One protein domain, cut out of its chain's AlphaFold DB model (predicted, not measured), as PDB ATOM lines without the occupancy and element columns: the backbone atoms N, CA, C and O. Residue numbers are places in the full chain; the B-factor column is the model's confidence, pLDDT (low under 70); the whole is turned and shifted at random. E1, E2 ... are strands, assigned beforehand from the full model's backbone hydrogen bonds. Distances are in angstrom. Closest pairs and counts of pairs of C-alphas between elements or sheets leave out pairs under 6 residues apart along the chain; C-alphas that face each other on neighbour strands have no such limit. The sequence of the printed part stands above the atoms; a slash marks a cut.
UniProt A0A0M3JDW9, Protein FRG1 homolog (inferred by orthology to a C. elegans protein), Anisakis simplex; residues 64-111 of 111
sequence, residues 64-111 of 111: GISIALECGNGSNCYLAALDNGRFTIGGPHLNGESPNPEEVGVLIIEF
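This is residues 64 to 111 of the 111 residues of the protein "Protein FRG1 homolog (inferred by orthology to a C. elegans protein)" of Anisakis simplex (UniProt A0A0M3JDW9). Little regular structure: two short two-stranded ribbons, E1 with E4 and E2 with E3, with loops around them; the loop 90 to 103 reaches one end of the long axis, the tail after E4 the other. The printed part has 48 residues, no named helix and strands E1, E2, E3, E4 in chain order; both sheets are antiparallel, the class all strand, with 14 residues in strands. It is only just compact, close to loose (radius of gyration of the C-alphas 11.5 A), spanning 35 by 26 by 17 A.

E1, residues 65 to 68, and E4, 104 to 107, are antiparallel at 136 degrees; N 67 and O 105 are within hydrogen-bond range, 2.8 A. E2, 79 to 81, and E3, 87 to 89, form an antiparallel hairpin at 142 degrees, with N 80 and O 88 2.8 A apart. The closest C-alphas of E1 and E2, Ala 68 and Leu 79, are 7.1 A apart. E3 is apart from E1 and E4.

E1 starts at C-alpha 65 (108.236, 119.635, 105.345) and spans 10.1 A; E2 spans 6.8 A, E3 7.0 A. E4 spans 9.7 A, ending at C-alpha 107 (111.217, 123.219, 108.068).

The farthest C-alphas, Leu 94 and Phe 111, are 36.3 A apart. The printed part has no cut. The E3 to E4 link is long. Residue 111 is under pLDDT 70.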
ATOM      1  N   GLY A  64     111.738 117.967 107.272       83.81
ATOM      2  CA  GLY A  64     111.799 118.248 105.835       83.81
ATOM      3  C   GLY A  64     110.447 118.546 105.185       83.81
ATOM      4  O   GLY A  64     110.238 118.183 104.028       83.81
ATOM      5  N   ILE A  65     109.526 119.197 105.901       90.94
ATOM      6  CA  ILE A  65     108.236 119.635 105.345       90.94
ATOM      7  C   ILE A  65     108.309 121.061 104.798       90.94
ATOM      8  O   ILE A  65     109.003 121.919 105.342       90.94
ATOM      9  N   SER A  66     107.554 121.329 103.734       93.19
ATOM     10  CA  SER A  66     107.329 122.692 103.254       93.19
ATOM     11  C   SER A  66     106.333 123.406 104.165       93.19
ATOM     12  O   SER A  66     105.288 122.851 104.502       93.19
ATOM     13  N   ILE A  67     106.656 124.635 104.558       93.88
ATOM     14  CA  ILE A  67     105.832 125.481 105.421       93.88
ATOM     15  C   ILE A  67     105.660 126.865 104.797       93.88
ATOM     16  O   ILE A  67     106.556 127.363 104.121       93.88
ATOM     17  N   ALA A  68     104.524 127.494 105.071       94.31
ATOM     18  CA  ALA A  68     104.281 128.907 104.813       94.31
ATOM     19  C   ALA A  68     103.754 129.539 106.106       94.31
ATOM     20  O   ALA A  68     103.047 128.885 106.879       94.31
ATOM     21  N   LEU A  69     104.127 130.791 106.369       93.44
ATOM     22  CA  LEU A  69     103.751 131.495 107.596       93.44
ATOM     23  C   LEU A  69     102.721 132.570 107.274       93.44
ATOM     24  O   LEU A  69     103.061 133.594 106.686       93.44
ATOM     25  N   GLU A  70     101.468 132.335 107.657       91.94
ATOM     26  CA  GLU A  70     100.394 133.314 107.485       91.94
ATOM     27  C   GLU A  70     100.520 134.450 108.512       91.94
ATOM     28  O   GLU A  70     100.674 134.232 109.718       91.94
ATOM     29  N   CYS A  71     100.467 135.683 108.020       89.75
ATOM     30  CA  CYS A  71     100.634 136.909 108.780       89.75
ATOM     31  C   CYS A  71      99.268 137.562 109.028       89.75
ATOM     32  O   CYS A  71      98.725 138.257 108.168       89.75
ATOM     33  N   GLY A  72      98.734 137.383 110.236       83.50
ATOM     34  CA  GLY A  72      97.369 137.789 110.581       83.50
ATOM     35  C   GLY A  72      96.385 136.632 110.413       83.50
ATOM     36  O   GLY A  72      96.608 135.717 109.634       83.50
ATOM     37  N   ASN A  73      95.315 136.624 111.208       80.44
ATOM     38  CA  ASN A  73      94.395 135.489 111.247       80.44
ATOM     39  C   ASN A  73      93.400 135.547 110.077       80.44
ATOM     40  O   ASN A  73      92.460 136.342 110.134       80.44
ATOM     41  N   GLY A  74      93.582 134.694 109.063       77.62
ATOM     42  CA  GLY A  74      92.704 134.604 107.892       77.62
ATOM     43  C   GLY A  74      92.906 135.742 106.891       77.62
ATOM     44  O   GLY A  74      91.957 136.143 106.218       77.62
ATOM     45  N   SER A  75      94.105 136.327 106.852       83.81
ATOM     46  CA  SER A  75      94.451 137.406 105.920       83.81
ATOM     47  C   SER A  75      94.857 136.875 104.547       83.81
ATOM     48  O   SER A  75      94.869 137.652 103.593       83.81
ATOM     49  N   ASN A  76      95.202 135.582 104.450       89.25
ATOM     50  CA  ASN A  76      95.835 134.987 103.274       89.25
ATOM     51  C   ASN A  76      97.088 135.761 102.824       89.25
ATOM     52  O   ASN A  76      97.406 135.778 101.641       89.25
ATOM     53  N   CYS A  77      97.787 136.432 103.742       93.44
ATOM     54  CA  CYS A  77      99.066 137.080 103.465       93.44
ATOM     55  C   CYS A  77     100.180 136.240 104.086       93.44
ATOM     56  O   CYS A  77     100.143 135.995 105.293       93.44
ATOM     57  N   TYR A  78     101.189 135.840 103.317       95.06
ATOM     58  CA  TYR A  78     102.273 134.995 103.823       95.06
ATOM     59  C   TYR A  78     103.591 135.763 103.968       95.06
ATOM     60  O   TYR A  78     103.780 136.838 103.402       95.06
ATOM     61  N   LEU A  79     104.508 135.240 104.780       95.69
ATOM     62  CA  LEU A  79     105.849 135.799 104.926       95.69
ATOM     63  C   LEU A  79     106.695 135.472 103.685       95.69
ATOM     64  O   LEU A  79     107.029 134.312 103.476       95.69
ATOM     65  N   ALA A  80     107.086 136.484 102.914       96.12
ATOM     66  CA  ALA A  80     107.902 136.356 101.709       96.12
ATOM     67  C   ALA A  80     109.373 136.714 101.972       96.12
ATOM     68  O   ALA A  80     109.681 137.719 102.622       96.12
ATOM     69  N   ALA A  81     110.293 135.915 101.436       96.00
ATOM     70  CA  ALA A  81     111.725 136.184 101.460       96.00
ATOM     71  C   ALA A  81     112.140 137.150 100.337       96.00
ATOM     72  O   ALA A  81     111.686 137.042  99.201       96.00
ATOM     73  N   LEU A  82     113.049 138.076 100.652       95.56
ATOM     74  CA  LEU A  82     113.692 138.966  99.687       95.56
ATOM     75  C   LEU A  82     115.139 138.525  99.429       95.56
ATOM     76  O   LEU A  82     115.822 137.994 100.307       95.56
ATOM     77  N   ASP A  83     115.636 138.820  98.232       95.56
ATOM     78  CA  ASP A  83     117.015 138.558  97.792       95.56
ATOM     79  C   ASP A  83     118.087 139.255  98.651       95.56
ATOM     80  O   ASP A  83     119.216 138.783  98.773       95.56
ATOM     81  N   ASN A  84     117.718 140.357  99.301       95.81
ATOM     82  CA  ASN A  84     118.567 141.131 100.202       95.81
ATOM     83  C   ASN A  84     118.679 140.547 101.627       95.81
ATOM     84  O   ASN A  84     119.207 141.218 102.518       95.81
ATOM     85  N   GLY A  85     118.166 139.335 101.861       93.62
ATOM     86  CA  GLY A  85     118.211 138.659 103.160       93.62
ATOM     87  C   GLY A  85     117.215 139.201 104.189       93.62
ATOM     88  O   GLY A  85     117.356 138.930 105.381       93.62
ATOM     89  N   ARG A  86     116.224 139.987 103.759       95.69
ATOM     90  CA  ARG A  86     115.108 140.448 104.597       95.69
ATOM     91  C   ARG A  86     113.834 139.684 104.252       95.69
ATOM     92  O   ARG A  86     113.764 138.993 103.242       95.69
ATOM     93  N   PHE A  87     112.815 139.863 105.082       95.94
ATOM     94  CA  PHE A  87     111.472 139.354 104.829       95.94
ATOM     95  C   PHE A  87     110.484 140.507 104.686       95.94
ATOM     96  O   PHE A  87     110.663 141.573 105.281       95.94
ATOM     97  N   THR A  88     109.435 140.276 103.911       95.62
ATOM     98  CA  THR A  88     108.262 141.143 103.806       95.62
ATOM     99  C   THR A  88     107.000 140.309 103.981       95.62
ATOM    100  O   THR A  88     107.042 139.084 103.922       95.62
ATOM    101  N   ILE A  89     105.867 140.962 104.204       95.31
ATOM    102  CA  ILE A  89     104.562 140.307 104.114       95.31
ATOM    103  C   ILE A  89     104.114 140.412 102.653       95.31
ATOM    104  O   ILE A  89     104.139 141.507 102.084       95.31
ATOM    105  N   GLY A  90     103.775 139.276 102.049       92.25
ATOM    106  CA  GLY A  90     103.203 139.187 100.713       92.25
ATOM    107  C   GLY A  90     101.828 139.846 100.631       92.25
ATOM    108  O   GLY A  90     101.212 140.205 101.640       92.25
ATOM    109  N   GLY A  91     101.350 140.045  99.405       92.50
ATOM    110  CA  GLY A  91      99.987 140.525  99.185       92.50
ATOM    111  C   GLY A  91      98.939 139.510  99.666       92.50
ATOM    112  O   GLY A  91      99.268 138.350  99.904       92.50
ATOM    113  N   PRO A  92      97.670 139.928  99.804       92.69
ATOM    114  CA  PRO A  92      96.583 139.001 100.092       92.69
ATOM    115  C   PRO A  92      96.346 138.067  98.900       92.69
ATOM    116  O   PRO A  92      96.096 138.531  97.785       92.69
ATOM    117  N   HIS A  93      96.388 136.764  99.159       91.56
ATOM    118  CA  HIS A  93      96.080 135.711  98.195       91.56
ATOM    119  C   HIS A  93      94.575 135.468  98.084       91.56
ATOM    120  O   HIS A  93      93.807 135.643  99.043       91.56
ATOM    121  N   LEU A  94      94.134 135.050  96.899       90.81
ATOM    122  CA  LEU A  94      92.741 134.677  96.678       90.81
ATOM    123  C   LEU A  94      92.421 133.336  97.349       90.81
ATOM    124  O   LEU A  94      93.278 132.486  97.571       90.81
ATOM    125  N   ASN A  95      91.144 133.115  97.659       88.88
ATOM    126  CA  ASN A  95      90.720 131.854  98.259       88.88
ATOM    127  C   ASN A  95      90.937 130.688  97.277       88.88
ATOM    128  O   ASN A  95      90.371 130.678  96.183       88.88
ATOM    129  N   GLY A  96      91.719 129.697  97.692       89.25
ATOM    130  CA  GLY A  96      92.146 128.551  96.889       89.25
ATOM    131  C   GLY A  96      93.492 128.731  96.195       89.25
ATOM    132  O   GLY A  96      93.938 127.809  95.514       89.25
ATOM    133  N   GLU A  97      94.144 129.876  96.372       92.44
ATOM    134  CA  GLU A  97      95.498 130.117  95.892       92.44
ATOM    135  C   GLU A  97      96.522 129.546  96.882       92.44
ATOM    136  O   GLU A  97      96.319 129.550  98.098       92.44
ATOM    137  N   SER A  98      97.598 128.974  96.345       92.62
ATOM    138  CA  SER A  98      98.719 128.485  97.144       92.62
ATOM    139  C   SER A  98      99.727 129.611  97.380       92.62
ATOM    140  O   SER A  98      99.892 130.432  96.480       92.62
ATOM    141  N   PRO A  99     100.484 129.592  98.489       94.38
ATOM    142  CA  PRO A  99     101.589 130.519  98.708       94.38
ATOM    143  C   PRO A  99     102.575 130.525  97.535       94.38
ATOM    144  O   PRO A  99     102.827 129.489  96.905       94.38
ATOM    145  N   ASN A 100     103.167 131.685  97.273       94.62
ATOM    146  CA  ASN A 100     104.176 131.830  96.237       94.62
ATOM    147  C   ASN A 100     105.489 131.128  96.627       94.62
ATOM    148  O   ASN A 100     105.761 130.925  97.811       94.62
ATOM    149  N   PRO A 101     106.365 130.797  95.662       94.81
ATOM    150  CA  PRO A 101     107.649 130.161  95.956       94.81
ATOM    151  C   PRO A 101     108.517 130.930  96.963       94.81
ATOM    152  O   PRO A 101     109.183 130.308  97.785       94.81
ATOM    153  N   GLU A 102     108.497 132.264  96.936       94.38
ATOM    154  CA  GLU A 102     109.214 133.121  97.887       94.38
ATOM    155  C   GLU A 102     108.615 133.123  99.301       94.38
ATOM    156  O   GLU A 102     109.279 133.546 100.246       94.38
ATOM    157  N   GLU A 103     107.384 132.638  99.458       95.69
ATOM    158  CA  GLU A 103     106.667 132.527 100.734       95.69
ATOM    159  C   GLU A 103     106.774 131.128 101.363       95.69
ATOM    160  O   GLU A 103     106.341 130.906 102.497       95.69
ATOM    161  N   VAL A 104     107.358 130.174 100.631       95.75
ATOM    162  CA  VAL A 104     107.508 128.784 101.059       95.75
ATOM    163  C   VAL A 104     108.919 128.533 101.585       95.75
ATOM    164  O   VAL A 104     109.914 128.660 100.875       95.75
ATOM    165  N   GLY A 105     109.002 128.095 102.840       93.44
ATOM    166  CA  GLY A 105     110.225 127.612 103.479       93.44
ATOM    167  C   GLY A 105     110.220 126.098 103.671       93.44
ATOM    168  O   GLY A 105     109.177 125.449 103.608       93.44
ATOM    169  N   VAL A 106     111.389 125.519 103.948       93.88
ATOM    170  CA  VAL A 106     111.500 124.119 104.385       93.88
ATOM    171  C   VAL A 106     111.832 124.101 105.868       93.88
ATOM    172  O   VAL A 106     112.852 124.645 106.288       93.88
ATOM    173  N   LEU A 107     110.975 123.463 106.659       91.00
ATOM    174  CA  LEU A 107     111.217 123.219 108.068       91.00
ATOM    175  C   LEU A 107     111.928 121.877 108.233       91.00
ATOM    176  O   LEU A 107     111.381 120.811 107.938       91.00
ATOM    177  N   ILE A 108     113.160 121.943 108.722       90.12
ATOM    178  CA  ILE A 108     113.966 120.780 109.083       90.12
ATOM    179  C   ILE A 108     114.044 120.754 110.605       90.12
ATOM    180  O   ILE A 108     114.452 121.737 111.220       90.12
ATOM    181  N   ILE A 109     113.619 119.642 111.199       85.19
ATOM    182  CA  ILE A 109     113.692 119.409 112.640       85.19
ATOM    183  C   ILE A 109     114.577 118.186 112.845       85.19
ATOM    184  O   ILE A 109     114.330 117.140 112.242       85.19
ATOM    185  N   GLU A 110     115.598 118.340 113.680       78.25
ATOM    186  CA  GLU A 110     116.421 117.248 114.190       78.25
ATOM    187  C   GLU A 110     116.026 117.017 115.654       78.25
ATOM    188  O   GLU A 110     115.978 117.968 116.436       78.25
ATOM    189  N   PHE A 111     115.690 115.772 115.992       68.19
ATOM    190  CA  PHE A 111     115.376 115.328 117.352       68.19
ATOM    191  C   PHE A 111     116.515 114.472 117.901       68.19
ATOM    192  O   PHE A 111     117.073 113.673 117.111       68.19
TER     193      PHE A 111